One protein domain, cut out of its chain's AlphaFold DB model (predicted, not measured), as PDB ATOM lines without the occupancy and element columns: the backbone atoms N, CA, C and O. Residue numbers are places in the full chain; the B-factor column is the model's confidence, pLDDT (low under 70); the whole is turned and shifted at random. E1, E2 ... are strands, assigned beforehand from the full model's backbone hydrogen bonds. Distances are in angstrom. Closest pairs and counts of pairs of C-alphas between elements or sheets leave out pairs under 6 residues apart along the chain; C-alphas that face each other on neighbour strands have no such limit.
ATOM      1  N   TYR A   7     113.667 156.394 153.163       79.38
ATOM      2  CA  TYR A   7     113.826 155.039 152.673       79.38
ATOM      3  C   TYR A   7     113.011 154.827 151.409       79.38
ATOM      4  O   TYR A   7     111.833 155.177 151.352       79.38
ATOM      5  N   VAL A   8     113.641 154.229 150.403       78.75
ATOM      6  CA  VAL A   8     113.067 154.083 149.069       78.75
ATOM      7  C   VAL A   8     113.266 152.647 148.589       78.75
ATOM      8  O   VAL A   8     114.380 152.264 148.221       78.75
ATOM      9  N   PRO A   9     112.213 151.811 148.603       77.88
ATOM     10  CA  PRO A   9     112.266 150.500 147.977       77.88
ATOM     11  C   PRO A   9     112.146 150.639 146.454       77.88
ATOM     12  O   PRO A   9     111.275 151.344 145.952       77.88
ATOM     13  N   PHE A  10     112.985 149.913 145.720       77.06
ATOM     14  CA  PHE A  10     112.912 149.828 144.258       77.06
ATOM     15  C   PHE A  10     112.177 148.561 143.833       77.06
ATOM     16  O   PHE A  10     111.262 148.592 143.013       77.06
ATOM     17  N   HIS A  11     112.559 147.431 144.432       73.00
ATOM     18  CA  HIS A  11     112.040 146.118 144.079       73.00
ATOM     19  C   HIS A  11     111.955 145.214 145.315       73.00
ATOM     20  O   HIS A  11     112.894 144.470 145.603       73.00
ATOM     21  N   PRO A  12     110.822 145.217 146.038       61.44
ATOM     22  CA  PRO A  12     110.709 144.528 147.322       61.44
ATOM     23  C   PRO A  12     110.821 142.998 147.228       61.44
ATOM     24  O   PRO A  12     111.116 142.364 148.234       61.44
ATOM     25  N   ALA A  13     110.608 142.412 146.044       63.44
ATOM     26  CA  ALA A  13     110.672 140.969 145.810       63.44
ATOM     27  C   ALA A  13     112.090 140.432 145.527       63.44
ATOM     28  O   ALA A  13     112.266 139.222 145.394       63.44
ATOM     29  N   ARG A  14     113.096 141.303 145.379       72.56
ATOM     30  CA  ARG A  14     114.466 140.884 145.052       72.56
ATOM     31  C   ARG A  14     115.266 140.590 146.312       72.56
ATOM     32  O   ARG A  14     115.168 141.305 147.303       72.56
ATOM     33  N   THR A  15     116.083 139.545 146.253       78.50
ATOM     34  CA  THR A  15     116.958 139.158 147.359       78.50
ATOM     35  C   THR A  15     118.146 140.109 147.451       78.50
ATOM     36  O   THR A  15     118.840 140.344 146.464       78.50
ATOM     37  N   PHE A  16     118.384 140.628 148.653       80.25
ATOM     38  CA  PHE A  16     119.584 141.387 148.989       80.25
ATOM     39  C   PHE A  16     120.863 140.577 148.711       80.25
ATOM     40  O   PHE A  16     120.909 139.377 148.991       80.25
ATOM     41  N   PHE A  17     121.905 141.237 148.204       81.94
ATOM     42  CA  PHE A  17     123.224 140.639 147.979       81.94
ATOM     43  C   PHE A  17     124.363 141.493 148.543       81.94
ATOM     44  O   PHE A  17     125.196 140.970 149.281       81.94
ATOM     45  N   SER A  18     124.405 142.784 148.205       81.12
ATOM     46  CA  SER A  18     125.474 143.699 148.621       81.12
ATOM     47  C   SER A  18     124.925 145.085 148.937       81.12
ATOM     48  O   SER A  18     123.795 145.418 148.574       81.12
ATOM     49  N   TYR A  19     125.743 145.891 149.607       83.06
ATOM     50  CA  TYR A  19     125.499 147.308 149.833       83.06
ATOM     51  C   TYR A  19     126.656 148.158 149.297       83.06
ATOM     52  O   TYR A  19     127.790 147.694 149.198       83.06
ATOM     53  N   LEU A  20     126.329 149.397 148.955       82.94
ATOM     54  CA  LEU A  20     127.209 150.513 148.643       82.94
ATOM     55  C   LEU A  20     126.866 151.604 149.664       82.94
ATOM     56  O   LEU A  20     125.723 152.057 149.685       82.94
ATOM     57  N   ASP A  21     127.812 151.972 150.527       83.94
ATOM     58  CA  ASP A  21     127.558 152.853 151.680       83.94
ATOM     59  C   ASP A  21     128.436 154.110 151.646       83.94
ATOM     60  O   ASP A  21     129.585 154.073 151.190       83.94
ATOM     61  N   SER A  22     127.888 155.193 152.188       82.94
ATOM     62  CA  SER A  22     128.598 156.341 152.757       82.94
ATOM     63  C   SER A  22     128.004 156.655 154.137       82.94
ATOM     64  O   SER A  22     127.062 155.996 154.580       82.94
ATOM     65  N   ASP A  23     128.519 157.684 154.809       82.81
ATOM     66  CA  ASP A  23     127.971 158.133 156.095       82.81
ATOM     67  C   ASP A  23     126.506 158.605 155.975       82.81
ATOM     68  O   ASP A  23     125.735 158.525 156.931       82.81
ATOM     69  N   GLU A  24     126.091 159.086 154.800       86.69
ATOM     70  CA  GLU A  24     124.761 159.654 154.574       86.69
ATOM     71  C   GLU A  24     123.807 158.724 153.825       86.69
ATOM     72  O   GLU A  24     122.591 158.882 153.963       86.69
ATOM     73  N   ILE A  25     124.303 157.784 153.015       87.50
ATOM     74  CA  ILE A  25     123.458 156.957 152.148       87.50
ATOM     75  C   ILE A  25     123.893 155.494 152.130       87.50
ATOM     76  O   ILE A  25     125.073 155.187 152.053       87.50
ATOM     77  N   SER A  26     122.906 154.605 152.076       87.12
ATOM     78  CA  SER A  26     123.081 153.182 151.820       87.12
ATOM     79  C   SER A  26     122.268 152.762 150.605       87.12
ATOM     80  O   SER A  26     121.049 152.941 150.568       87.12
ATOM     81  N   LEU A  27     122.928 152.186 149.609       88.44
ATOM     82  CA  LEU A  27     122.312 151.597 148.425       88.44
ATOM     83  C   LEU A  27     122.471 150.083 148.491       88.44
ATOM     84  O   LEU A  27     123.584 149.575 148.539       88.44
ATOM     85  N   GLN A  28     121.371 149.342 148.458       87.06
ATOM     86  CA  GLN A  28     121.399 147.883 148.450       87.06
ATOM     87  C   GLN A  28     121.116 147.346 147.057       87.06
ATOM     88  O   GLN A  28     120.186 147.800 146.381       87.06
ATOM     89  N   THR A  29     121.862 146.320 146.665       86.19
ATOM     90  CA  THR A  29     121.727 145.667 145.365       86.19
ATOM     91  C   THR A  29     121.500 144.168 145.500       86.19
ATOM     92  O   THR A  29     121.887 143.543 146.491       86.19
ATOM     93  N   ASP A  30     120.890 143.580 144.473       86.94
ATOM     94  CA  ASP A  30     120.836 142.129 144.299       86.94
ATOM     95  C   ASP A  30     122.125 141.585 143.654       86.94
ATOM     96  O   ASP A  30     123.078 142.320 143.372       86.94
ATOM     97  N   ASN A  31     122.168 140.272 143.420       84.44
ATOM     98  CA  ASN A  31     123.323 139.591 142.827       84.44
ATOM     99  C   ASN A  31     123.544 139.907 141.336       84.44
ATOM    100  O   ASN A  31     124.522 139.441 140.753       84.44
ATOM    101  N   LYS A  32     122.646 140.675 140.711       86.31
ATOM    102  CA  LYS A  32     122.774 141.203 139.347       86.31
ATOM    103  C   LYS A  32     123.169 142.684 139.344       86.31
ATOM    104  O   LYS A  32     123.266 143.266 138.265       86.31
ATOM    105  N   GLY A  33     123.385 143.286 140.517       83.00
ATOM    106  CA  GLY A  33     123.701 144.705 140.669       83.00
ATOM    107  C   GLY A  33     122.485 145.625 140.548       83.00
ATOM    108  O   GLY A  33     122.653 146.834 140.416       83.00
ATOM    109  N   GLN A  34     121.259 145.096 140.561       85.62
ATOM    110  CA  GLN A  34     120.050 145.919 140.458       85.62
ATOM    111  C   GLN A  34     119.709 146.503 141.828       85.62
ATOM    112  O   GLN A  34     119.764 145.790 142.833       85.62
ATOM    113  N   LEU A  35     119.346 147.789 141.868       84.31
ATOM    114  CA  LEU A  35     118.943 148.457 143.103       84.31
ATOM    115  C   LEU A  35     117.686 147.795 143.675       84.31
ATOM    116  O   LEU A  35     116.667 147.637 143.001       84.31
ATOM    117  N   VAL A  36     117.781 147.403 144.938       83.50
ATOM    118  CA  VAL A  36     116.683 146.822 145.714       83.50
ATOM    119  C   VAL A  36     116.113 147.880 146.646       83.50
ATOM    120  O   VAL A  36     114.892 147.998 146.781       83.50
ATOM    121  N   PHE A  37     116.996 148.665 147.263       85.19
ATOM    122  CA  PHE A  37     116.652 149.573 148.344       85.19
ATOM    123  C   PHE A  37     117.657 150.722 148.457       85.19
ATOM    124  O   PHE A  37     118.847 150.530 148.216       85.19
ATOM    125  N   LEU A  38     117.176 151.895 148.859       87.69
ATOM    126  CA  LEU A  38     117.981 153.057 149.225       87.69
ATOM    127  C   LEU A  38     117.557 153.548 150.603       87.69
ATOM    128  O   LEU A  38     116.365 153.668 150.888       87.69
ATOM    129  N   GLN A  39     118.537 153.879 151.430       87.00
ATOM    130  CA  GLN A  39     118.357 154.553 152.704       87.00
ATOM    131  C   GLN A  39     119.207 155.814 152.714       87.00
ATOM    132  O   GLN A  39     120.418 155.741 152.565       87.00
ATOM    133  N   LEU A  40     118.579 156.959 152.934       87.69
ATOM    134  CA  LEU A  40     119.247 158.212 153.232       87.69
ATOM    135  C   LEU A  40     119.167 158.426 154.744       87.69
ATOM    136  O   LEU A  40     118.084 158.643 155.285       87.69
ATOM    137  N   GLN A  41     120.310 158.334 155.410       85.69
ATOM    138  CA  GLN A  41     120.462 158.451 156.863       85.69
ATOM    139  C   GLN A  41     120.433 159.908 157.346       85.69
ATOM    140  O   GLN A  41     120.391 160.169 158.544       85.69
ATOM    141  N   LEU A  42     120.440 160.860 156.410       85.31
ATOM    142  CA  LEU A  42     120.443 162.284 156.697       85.31
ATOM    143  C   LEU A  42     119.035 162.791 157.095       85.31
ATOM    144  O   LEU A  42     118.112 162.687 156.274       85.31
ATOM    145  N   PRO A  43     118.865 163.428 158.275       84.69
ATOM    146  CA  PRO A  43     117.579 163.953 158.725       84.69
ATOM    147  C   PRO A  43     116.983 164.955 157.748       84.69
ATOM    148  O   PRO A  43     117.671 165.867 157.278       84.69
ATOM    149  N   ARG A  44     115.668 164.867 157.520       85.31
ATOM    150  CA  ARG A  44     114.949 165.758 156.594       85.31
ATOM    151  C   ARG A  44     115.129 167.240 156.907       85.31
ATOM    152  O   ARG A  44     115.011 168.077 156.015       85.31
ATOM    153  N   ALA A  45     115.347 167.596 158.171       84.06
ATOM    154  CA  ALA A  45     115.587 168.975 158.598       84.06
ATOM    155  C   ALA A  45     116.920 169.550 158.083       84.06
ATOM    156  O   ALA A  45     117.031 170.759 157.926       84.06
ATOM    157  N   SER A  46     117.901 168.693 157.790       87.38
ATOM    158  CA  SER A  46     119.232 169.092 157.311       87.38
ATOM    159  C   SER A  46     119.362 169.136 155.786       87.38
ATOM    160  O   SER A  46     120.419 169.483 155.265       87.38
ATOM    161  N   TRP A  47     118.303 168.793 155.049       90.75
ATOM    162  CA  TRP A  47     118.332 168.827 153.589       90.75
ATOM    163  C   TRP A  47     118.358 170.268 153.083       90.75
ATOM    164  O   TRP A  47     117.539 171.097 153.482       90.75
ATOM    165  N   ASN A  48     119.259 170.553 152.143       92.56
ATOM    166  CA  ASN A  48     119.345 171.877 151.540       92.56
ATOM    167  C   ASN A  48     118.138 172.126 150.632       92.56
ATOM    168  O   ASN A  48     117.943 171.438 149.630       92.56
ATOM    169  N   VAL A  49     117.334 173.134 150.954       93.12
ATOM    170  CA  VAL A  49     116.146 173.471 150.165       93.12
ATOM    171  C   VAL A  49     116.527 174.358 148.984       93.12
ATOM    172  O   VAL A  49     117.134 175.414 149.153       93.12
ATOM    173  N   THR A  50     116.127 173.952 147.779       91.44
ATOM    174  CA  THR A  50     116.311 174.728 146.547       91.44
ATOM    175  C   THR A  50     114.953 174.993 145.884       91.44
ATOM    176  O   THR A  50     114.316 174.055 145.405       91.44
ATOM    177  N   PRO A  51     114.502 176.261 145.777       76.06
ATOM    178  CA  PRO A  51     113.181 176.599 145.228       76.06
ATOM    179  C   PRO A  51     112.981 176.235 143.752       76.06
ATOM    180  O   PRO A  51     111.854 176.144 143.283       76.06
ATOM    181  N   LYS A  52     114.076 176.072 143.003       84.62
ATOM    182  CA  LYS A  52     114.074 175.769 141.564       84.62
ATOM    183  C   LYS A  52     114.532 174.341 141.267       84.62
ATOM    184  O   LYS A  52     115.046 174.076 140.184       84.62
ATOM    185  N   LEU A  53     114.408 173.437 142.239       87.19
ATOM    186  CA  LEU A  53     114.759 172.042 142.034       87.19
ATOM    187  C   LEU A  53     113.704 171.387 141.131       87.19
ATOM    188  O   LEU A  53     112.570 171.180 141.551       87.19
ATOM    189  N   ALA A  54     114.081 171.087 139.891       87.25
ATOM    190  CA  ALA A  54     113.225 170.422 138.918       87.25
ATOM    191  C   ALA A  54     113.839 169.074 138.537       87.25
ATOM    192  O   ALA A  54     114.980 169.026 138.079       87.25
ATOM    193  N   CYS A  55     113.084 167.993 138.738       88.31
ATOM    194  CA  CYS A  55     113.490 166.663 138.296       88.31
ATOM    195  C   CYS A  55     113.562 166.630 136.763       88.31
ATOM    196  O   CYS A  55     112.621 167.103 136.117       88.31
ATOM    197  N   PRO A  56     114.633 166.078 136.162       88.19
ATOM    198  CA  PRO A  56     114.705 165.927 134.719       88.19
ATOM    199  C   PRO A  56     113.584 165.011 134.227       88.19
ATOM    200  O   PRO A  56     113.223 164.024 134.878       88.19
ATOM    201  N   GLU A  57     113.043 165.332 133.056       84.88
ATOM    202  CA  GLU A  57     112.063 164.483 132.396       84.88
ATOM    203  C   GLU A  57     112.766 163.232 131.854       84.88
ATOM    204  O   GLU A  57     113.475 163.271 130.849       84.88
ATOM    205  N   ALA A  58     112.597 162.108 132.548       80.81
ATOM    206  CA  ALA A  58     113.073 160.818 132.070       80.81
ATOM    207  C   ALA A  58     112.056 160.219 131.093       80.81
ATOM    208  O   ALA A  58     110.934 159.871 131.483       80.81
ATOM    209  N   THR A  59     112.473 160.069 129.837       77.19
ATOM    210  CA  THR A  59     111.647 159.552 128.735       77.19
ATOM    211  C   THR A  59     111.727 158.034 128.583       77.19
ATOM    212  O   THR A  59     110.859 157.436 127.949       77.19
ATOM    213  N   VAL A  60     112.745 157.395 129.171       86.25
ATOM    214  CA  VAL A  60     113.011 155.961 129.010       86.25
ATOM    215  C   VAL A  60     113.210 155.291 130.366       86.25
ATOM    216  O   VAL A  60     114.022 155.729 131.183       86.25
ATOM    217  N   THR A  61     112.486 154.194 130.582       86.12
ATOM    218  CA  THR A  61     112.757 153.252 131.672       86.12
ATOM    219  C   THR A  61     113.951 152.386 131.296       86.12
ATOM    220  O   THR A  61     113.951 151.776 130.226       86.12
ATOM    221  N   ALA A  62     114.958 152.317 132.165       83.19
ATOM    222  CA  ALA A  62     116.165 151.532 131.916       83.19
ATOM    223  C   ALA A  62     116.457 150.558 133.060       83.19
ATOM    224  O   ALA A  62     116.279 150.882 134.232       83.19
ATOM    225  N   ASP A  63     116.956 149.370 132.707       82.19
ATOM    226  CA  ASP A  63     117.529 148.426 133.670       82.19
ATOM    227  C   ASP A  63     118.974 148.842 133.986       82.19
ATOM    228  O   ASP A  63     119.900 148.505 133.244       82.19
ATOM    229  N   ILE A  64     119.164 149.609 135.063       83.12
ATOM    230  CA  ILE A  64     120.488 150.061 135.514       83.12
ATOM    231  C   ILE A  64     121.058 149.081 136.538       83.12
ATOM    232  O   ILE A  64     120.390 148.697 137.501       83.12
ATOM    233  N   ARG A  65     122.328 148.711 136.339       86.94
ATOM    234  CA  ARG A  65     123.074 147.799 137.211       86.94
ATOM    235  C   ARG A  65     124.328 148.479 137.735       86.94
ATOM    236  O   ARG A  65     125.133 148.977 136.953       86.94
ATOM    237  N   LEU A  66     124.493 148.466 139.049       83.00
ATOM    238  CA  LEU A  66     125.705 148.912 139.725       83.00
ATOM    239  C   LEU A  66     126.695 147.746 139.738       83.00
ATOM    240  O   LEU A  66     126.441 146.707 140.344       83.00
ATOM    241  N   VAL A  67     127.786 147.899 138.990       78.75
ATOM    242  CA  VAL A  67     128.740 146.811 138.713       78.75
ATOM    243  C   VAL A  67     129.924 146.817 139.674       78.75
ATOM    244  O   VAL A  67     130.485 145.757 139.944       78.75
ATOM    245  N   ASP A  68     130.273 147.987 140.211       73.31
ATOM    246  CA  ASP A  68     131.376 148.149 141.152       73.31
ATOM    247  C   ASP A  68     130.848 148.460 142.555       73.31
ATOM    248  O   ASP A  68     130.623 149.604 142.933       73.31
ATOM    249  N   PHE A  69     130.560 147.398 143.304       66.75
ATOM    250  CA  PHE A  69     130.013 147.462 144.662       66.75
ATOM    251  C   PHE A  69     131.101 147.429 145.748       66.75
ATOM    252  O   PHE A  69     130.788 147.291 146.927       66.75
ATOM    253  N   ARG A  70     132.384 147.472 145.359       67.50
ATOM    254  CA  ARG A  70     133.524 147.430 146.293       67.50
ATOM    255  C   ARG A  70     134.076 148.811 146.622       67.50
ATOM    256  O   ARG A  70     134.876 148.927 147.549       67.50
ATOM    257  N   GLU A  71     133.674 149.829 145.876       71.00
ATOM    258  CA  GLU A  71     134.046 151.211 146.139       71.00
ATOM    259  C   GLU A  71     133.125 151.830 147.199       71.00
ATOM    260  O   GLU A  71     131.942 151.503 147.293       71.00
ATOM    261  N   GLN A  72     133.672 152.733 148.014       75.88
ATOM    262  CA  GLN A  72     132.845 153.585 148.866       75.88
ATOM    263  C   GLN A  72     132.081 154.579 147.995       75.88
ATOM    264  O   GLN A  72     132.633 155.111 147.026       75.88
ATOM    265  N   LEU A  73     130.827 154.857 148.355       81.62
ATOM    266  CA  LEU A  73     130.099 155.928 147.687       81.62
ATOM    267  C   LEU A  73     130.771 157.269 148.006       81.62
ATOM    268  O   LEU A  73     131.151 157.511 149.154       81.62
ATOM    269  N   PRO A  74     130.921 158.157 147.010       82.50
ATOM    270  CA  PRO A  74     131.383 159.507 147.275       82.50
ATOM    271  C   PRO A  74     130.366 160.243 148.155       82.50
ATOM    272  O   PRO A  74     129.181 159.901 148.180       82.50
ATOM    273  N   ALA A  75     130.832 161.290 148.835       83.88
ATOM    274  CA  ALA A  75     129.973 162.149 149.639       83.88
ATOM    275  C   ALA A  75     128.789 162.673 148.809       83.88
ATOM    276  O   ALA A  75     128.961 163.169 147.689       83.88
ATOM    277  N   VAL A  76     127.585 162.576 149.373       89.50
ATOM    278  CA  VAL A  76     126.348 162.922 148.669       89.50
ATOM    279  C   VAL A  76     125.910 164.335 149.014       89.50
ATOM    280  O   VAL A  76     125.687 164.684 150.171       89.50
ATOM    281  N   THR A  77     125.692 165.152 147.988       91.00
ATOM    282  CA  THR A  77     125.002 166.432 148.152       91.00
ATOM    283  C   THR A  77     123.498 166.213 148.057       91.00
ATOM    284  O   THR A  77     122.979 165.846 147.000       91.00
ATOM    285  N   VAL A  78     122.796 166.465 149.162       92.12
ATOM    286  CA  VAL A  78     121.339 166.326 149.262       92.12
ATOM    287  C   VAL A  78     120.677 167.686 149.073       92.12
ATOM    288  O   VAL A  78     120.901 168.613 149.856       92.12
ATOM    289  N   THR A  79     119.835 167.800 148.050       93.38
ATOM    290  CA  THR A  79     119.000 168.986 147.808       93.38
ATOM    291  C   THR A  79     117.543 168.589 147.655       93.38
ATOM    292  O   THR A  79     117.260 167.613 146.971       93.38
ATOM    293  N   ALA A  80     116.621 169.350 148.234       93.31
ATOM    294  CA  ALA A  80     115.191 169.061 148.195       93.31
ATOM    295  C   ALA A  80     114.363 170.271 147.747       93.31
ATOM    296  O   ALA A  80     114.818 171.418 147.802       93.31
ATOM    297  N   THR A  81     113.133 170.014 147.312       91.62
ATOM    298  CA  THR A  81     112.115 171.049 147.115       91.62
ATOM    299  C   THR A  81     111.659 171.627 148.459       91.62
ATOM    300  O   THR A  81     111.907 171.053 149.520       91.62
ATOM    301  N   ALA A  82     110.996 172.788 148.436       89.44
ATOM    302  CA  ALA A  82     110.544 173.464 149.659       89.44
ATOM    303  C   ALA A  82     109.528 172.644 150.470       89.44
ATOM    304  O   ALA A  82     109.545 172.677 151.697       89.44
ATOM    305  N   ASP A  83     108.690 171.878 149.779       88.31
ATOM    306  CA  ASP A  83     107.736 170.924 150.345       88.31
ATOM    307  C   ASP A  83     108.364 169.551 150.655       88.31
ATOM    308  O   ASP A  83     107.676 168.666 151.149       88.31
ATOM    309  N   LYS A  84     109.657 169.357 150.352       86.88
ATOM    310  CA  LYS A  84     110.406 168.095 150.495       86.88
ATOM    311  C   LYS A  84     109.779 166.891 149.779       86.88
ATOM    312  O   LYS A  84     110.172 165.757 150.047       86.88
ATOM    313  N   SER A  85     108.863 167.124 148.838       88.38
ATOM    314  CA  SER A  85     108.232 166.069 148.035       88.38
ATOM    315  C   SER A  85     109.195 165.457 147.017       88.38
ATOM    316  O   SER A  85     108.997 164.326 146.570       88.38
ATOM    317  N   THR A  86     110.243 166.201 146.652       90.75
ATOM    318  CA  THR A  86     111.308 165.763 145.754       90.75
ATOM    319  C   THR A  86     112.667 166.014 146.390       90.75
ATOM    320  O   THR A  86     112.949 167.114 146.869       90.75
ATOM    321  N   VAL A  87     113.538 165.010 146.339       92.50
ATOM    322  CA  VAL A  87     114.941 165.117 146.749       92.50
ATOM    323  C   VAL A  87     115.850 164.633 145.628       92.50
ATOM    324  O   VAL A  87     115.556 163.670 144.921       92.50
ATOM    325  N   ARG A  88     116.977 165.316 145.479       94.19
ATOM    326  CA  ARG A  88     118.079 164.965 144.598       94.19
ATOM    327  C   ARG A  88     119.296 164.633 145.448       94.19
ATOM    328  O   ARG A  88     119.703 165.430 146.294       94.19
ATOM    329  N   LEU A  89     119.874 163.476 145.173       93.12
ATOM    330  CA  LEU A  89     121.076 162.929 145.782       93.12
ATOM    331  C   LEU A  89     122.173 162.961 144.725       93.12
ATOM    332  O   LEU A  89     122.171 162.130 143.822       93.12
ATOM    333  N   ALA A  90     123.055 163.955 144.780       91.94
ATOM    334  CA  ALA A  90     124.131 164.116 143.806       91.94
ATOM    335  C   ALA A  90     125.444 163.541 144.349       91.94
ATOM    336  O   ALA A  90     125.877 163.916 145.434       91.94
ATOM    337  N   PHE A  91     126.078 162.663 143.573       87.00
ATOM    338  CA  PHE A  91     127.296 161.936 143.958       87.00
ATOM    339  C   PHE A  91     128.580 162.631 143.477       87.00
ATOM    340  O   PHE A  91     129.665 162.359 143.979       87.00
ATOM    341  N   ALA A  92     128.472 163.537 142.501       75.00
ATOM    342  CA  ALA A  92     129.578 164.360 142.021       75.00
ATOM    343  C   ALA A  92     129.054 165.600 141.269       75.00
ATOM    344  O   ALA A  92     127.961 165.554 140.696       75.00
ATOM    345  N   PRO A  93     129.839 166.692 141.177       66.38
ATOM    346  CA  PRO A  93     129.571 167.818 140.284       66.38
ATOM    347  C   PRO A  93     129.951 167.449 138.839       66.38
ATOM    348  O   PRO A  93     130.801 168.082 138.219       66.38
ATOM    349  N   ALA A  94     129.382 166.369 138.311       65.81
ATOM    350  CA  ALA A  94     129.595 165.957 136.932       65.81
ATOM    351  C   ALA A  94     128.448 166.472 136.056       65.81
ATOM    352  O   ALA A  94     127.287 166.465 136.467       65.81
ATOM    353  N   SER A  95     128.771 166.901 134.835       70.25
ATOM    354  CA  SER A  95     127.767 167.205 133.816       70.25
ATOM    355  C   SER A  95     126.970 165.937 133.509       70.25
ATOM    356  O   SER A  95     127.529 164.950 133.017       70.25
ATOM    357  N   THR A  96     125.678 165.946 133.823       74.62
ATOM    358  CA  THR A  96     124.784 164.824 133.546       74.62
ATOM    359  C   THR A  96     124.472 164.780 132.057       74.62
ATOM    360  O   THR A  96     124.379 165.810 131.392       74.62
ATOM    361  N   THR A  97     124.412 163.575 131.498       72.88
ATOM    362  CA  THR A  97     124.232 163.378 130.046       72.88
ATOM    363  C   THR A  97     122.899 162.735 129.727       72.88
ATOM    364  O   THR A  97     122.293 163.048 128.705       72.88
ATOM    365  N   ALA A  98     122.425 161.858 130.609       87.81
ATOM    366  CA  ALA A  98     121.163 161.169 130.431       87.81
ATOM    367  C   ALA A  98     120.460 160.964 131.771       87.81
ATOM    368  O   ALA A  98     121.110 160.735 132.794       87.81
ATOM    369  N   ALA A  99     119.130 161.022 131.727       91.75
ATOM    370  CA  ALA A  99     118.246 160.691 132.830       91.75
ATOM    371  C   ALA A  99     117.388 159.480 132.444       91.75
ATOM    372  O   ALA A  99     116.777 159.449 131.375       91.75
ATOM    373  N   TYR A 100     117.329 158.493 133.330       91.94
ATOM    374  CA  TYR A 100     116.600 157.247 133.139       91.94
ATOM    375  C   TYR A 100     115.635 157.011 134.284       91.94
ATOM    376  O   TYR A 100     115.952 157.264 135.446       91.94
ATOM    377  N   ARG A 101     114.464 156.467 133.970       90.19
ATOM    378  CA  ARG A 101     113.494 156.074 134.986       90.19
ATOM    379  C   ARG A 101     113.851 154.690 135.524       90.19
ATOM    380  O   ARG A 101     113.969 153.745 134.746       90.19
ATOM    381  N   LEU A 102     114.025 154.586 136.840       85.88
ATOM    382  CA  LEU A 102     114.226 153.311 137.536       85.88
ATOM    383  C   LEU A 102     112.895 152.754 138.042       85.88
ATOM    384  O   LEU A 102     112.611 151.569 137.889       85.88
ATOM    385  N   THR A 103     112.070 153.629 138.613       83.88
ATOM    386  CA  THR A 103     110.703 153.353 139.075       83.88
ATOM    387  C   THR A 103     109.835 154.587 138.822       83.88
ATOM    388  O   THR A 103     110.338 155.620 138.382       83.88
ATOM    389  N   ASP A 104     108.539 154.523 139.124       83.94
ATOM    390  CA  ASP A 104     107.642 155.678 138.962       83.94
ATOM    391  C   ASP A 104     108.042 156.893 139.811       83.94
ATOM    392  O   ASP A 104     107.751 158.028 139.435       83.94
ATOM    393  N   SER A 105     108.740 156.661 140.924       87.00
ATOM    394  CA  SER A 105     109.186 157.689 141.867       87.00
ATOM    395  C   SER A 105     110.697 157.910 141.869       87.00
ATOM    396  O   SER A 105     111.180 158.717 142.659       87.00
ATOM    397  N   VAL A 106     111.464 157.202 141.026       89.38
ATOM    398  CA  VAL A 106     112.927 157.330 141.008       89.38
ATOM    399  C   VAL A 106     113.482 157.506 139.604       89.38
ATOM    400  O   VAL A 106     113.309 156.659 138.722       89.38
ATOM    401  N   VAL A 107     114.240 158.588 139.433       91.94
ATOM    402  CA  VAL A 107     115.000 158.902 138.223       91.94
ATOM    403  C   VAL A 107     116.492 158.901 138.542       91.94
ATOM    404  O   VAL A 107     116.933 159.419 139.561       91.94
ATOM    405  N   CYS A 108     117.284 158.304 137.664       91.50
ATOM    406  CA  CYS A 108     118.731 158.217 137.763       91.50
ATOM    407  C   CYS A 108     119.373 159.067 136.672       91.50
ATOM    408  O   CYS A 108     119.040 158.912 135.499       91.50
ATOM    409  N   GLU A 109     120.300 159.938 137.050       92.31
ATOM    410  CA  GLU A 109     121.179 160.633 136.117       92.31
ATOM    411  C   GLU A 109     122.529 159.927 136.046       92.31
ATOM    412  O   GLU A 109     123.124 159.597 137.077       92.31
ATOM    413  N   VAL A 110     123.049 159.768 134.831       89.88
ATOM    414  CA  VAL A 110     124.381 159.205 134.587       89.88
ATOM    415  C   VAL A 110     125.279 160.176 133.824       89.88
ATOM    416  O   VAL A 110     124.815 161.031 133.057       89.88
ATOM    417  N   THR A 111     126.583 160.047 134.054       89.94
ATOM    418  CA  THR A 111     127.630 160.765 133.313       89.94
ATOM    419  C   THR A 111     127.885 160.115 131.941       89.94
ATOM    420  O   THR A 111     127.429 158.988 131.714       89.94
ATOM    421  N   PRO A 112     128.642 160.766 131.028       88.06
ATOM    422  CA  PRO A 112     129.042 160.150 129.757       88.06
ATOM    423  C   PRO A 112     129.775 158.812 129.930       88.06
ATOM    424  O   PRO A 112     129.627 157.915 129.106       88.06
ATOM    425  N   ASP A 113     130.515 158.660 131.029       88.25
ATOM    426  CA  ASP A 113     131.313 157.469 131.343       88.25
ATOM    427  C   ASP A 113     130.511 156.388 132.090       88.25
ATOM    428  O   ASP A 113     131.085 155.544 132.778       88.25
ATOM    429  N   ALA A 114     129.177 156.440 132.009       86.81
ATOM    430  CA  ALA A 114     128.253 155.513 132.666       86.81
ATOM    431  C   ALA A 114     128.406 155.435 134.200       86.81
ATOM    432  O   ALA A 114     128.129 154.400 134.809       86.81
ATOM    433  N   ARG A 115     128.814 156.536 134.847       87.25
ATOM    434  CA  ARG A 115     128.842 156.640 136.314       87.25
ATOM    435  C   ARG A 115     127.541 157.234 136.838       87.25
ATOM    436  O   ARG A 115     126.947 158.095 136.191       87.25
ATOM    437  N   LEU A 116     127.132 156.808 138.032       87.56
ATOM    438  CA  LEU A 116     125.990 157.386 138.735       87.56
ATOM    439  C   LEU A 116     126.299 158.844 139.105       87.56
ATOM    440  O   LEU A 116     127.218 159.107 139.877       87.56
ATOM    441  N   ALA A 117     125.544 159.786 138.545       90.31
ATOM    442  CA  ALA A 117     125.733 161.212 138.794       90.31
ATOM    443  C   ALA A 117     124.767 161.728 139.863       90.31
ATOM    444  O   ALA A 117     125.178 162.423 140.796       90.31
ATOM    445  N   ALA A 118     123.487 161.366 139.745       92.06
ATOM    446  CA  ALA A 118     122.482 161.704 140.740       92.06
ATOM    447  C   ALA A 118     121.321 160.707 140.765       92.06
ATOM    448  O   ALA A 118     120.998 160.078 139.761       92.06
ATOM    449  N   LEU A 119     120.654 160.620 141.912       92.12
ATOM    450  CA  LEU A 119     119.346 159.990 142.055       92.12
ATOM    451  C   LEU A 119     118.322 161.045 142.452       92.12
ATOM    452  O   LEU A 119     118.557 161.855 143.345       92.12
ATOM    453  N   TRP A 120     117.174 161.009 141.802       93.31
ATOM    454  CA  TRP A 120     116.021 161.844 142.083       93.31
ATOM    455  C   TRP A 120     114.926 160.957 142.631       93.31
ATOM    456  O   TRP A 120     114.551 159.988 141.978       93.31
ATOM    457  N   ILE A 121     114.421 161.288 143.810       92.00
ATOM    458  CA  ILE A 121     113.295 160.599 144.430       92.00
ATOM    459  C   ILE A 121     112.157 161.609 144.503       92.00
ATOM    460  O   ILE A 121     112.311 162.676 145.099       92.00
ATOM    461  N   THR A 122     111.038 161.284 143.870       90.19
ATOM    462  CA  THR A 122     109.842 162.125 143.772       90.19
ATOM    463  C   THR A 122     108.678 161.486 144.522       90.19
ATOM    464  O   THR A 122     108.673 160.285 144.792       90.19
ATOM    465  N   GLY A 123     107.673 162.292 144.870       84.44
ATOM    466  CA  GLY A 123     106.464 161.793 145.530       84.44
ATOM    467  C   GLY A 123     106.726 161.243 146.932       84.44
ATOM    468  O   GLY A 123     106.116 160.252 147.329       84.44
ATOM    469  N   ILE A 124     107.655 161.853 147.673       82.00
ATOM    470  CA  ILE A 124     107.915 161.490 149.068       82.00
ATOM    471  C   ILE A 124     106.692 161.893 149.906       82.00
ATOM    472  O   ILE A 124     106.457 163.075 150.137       82.00
ATOM    473  N   GLU A 125     105.910 160.903 150.349       68.38
ATOM    474  CA  GLU A 125     104.775 161.078 151.268       68.38
ATOM    475  C   GLU A 125     105.219 160.812 152.722       68.38
ATOM    476  O   GLU A 125     105.896 159.818 152.996       68.38
ATOM    477  N   ASP A 126     104.833 161.678 153.666       57.59
ATOM    478  CA  ASP A 126     105.295 161.638 155.067       57.59
ATOM    479  C   ASP A 126     104.816 160.417 155.876       57.59
ATOM    480  O   ASP A 126     105.534 159.953 156.756       57.59
ATOM    481  N   ASP A 127     103.643 159.853 155.570       48.34
ATOM    482  CA  ASP A 127     102.967 158.899 156.472       48.34
ATOM    483  C   ASP A 127     103.057 157.414 156.059       48.34
ATOM    484  O   ASP A 127     102.723 156.519 156.840       48.34
ATOM    485  N   ARG A 128     103.496 157.093 154.833       46.75
ATOM    486  CA  ARG A 128     103.423 155.711 154.300       46.75
ATOM    487  C   ARG A 128     104.718 154.909 154.356       46.75
ATOM    488  O   ARG A 128     104.660 153.675 154.325       46.75
ATOM    489  N   ALA A 129     105.867 155.569 154.472       51.00
ATOM    490  CA  ALA A 129     107.157 154.887 154.483       51.00
ATOM    491  C   ALA A 129     107.305 153.989 155.730       51.00
ATOM    492  O   ALA A 129     107.631 152.807 155.600       51.00
ATOM    493  N   ALA A 130     106.943 154.486 156.917       47.69
ATOM    494  CA  ALA A 130     107.060 153.773 158.194       47.69
ATOM    495  C   ALA A 130     106.314 152.420 158.229       47.69
ATOM    496  O   ALA A 130     106.880 151.381 158.595       47.69
TER     497      ALA A 130
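This is residues 7 to 130 of the 161 residues of an uncharacterized protein of candidate division Zixibacteria bacterium (UniProt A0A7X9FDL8). With little regular structure, a twisted sheet, E5 E6 E9 E8 E7, has a smaller sheet, E1 E4 E3 E2, over one of its faces, the two only partly face to face, while residues 41 to 76 wrap round the outside. Under half of the 124 printed residues lie in nine strands, numbered along the chain; both sheets are antiparallel, the class all strand. The whole is compact, radius of gyration of the C-alphas 13.7 A, spans 37 by 35 by 28 A.

E5 is residues 77 to 80, E6 87 to 90, E9 116 to 121, E8 106 to 110, E7 98 to 103, 15.7 A long. E1 is 7 to 9, from C-alpha 7 at (113.826, 155.039, 152.673), E4 35 to 40, E3 25 to 29, E2 18 to 21. C-alpha 121 is at (113.295, 160.599, 144.430).

E6 and E9 are neighbours, N 89 and O 119 within hydrogen-bond range at 2.8 A. E1 and E9 are only just apart, closest 8.0 A.

The printed part has no cut; link E4 to E5 is long; residues 125 to 130 are among those under pLDDT 70.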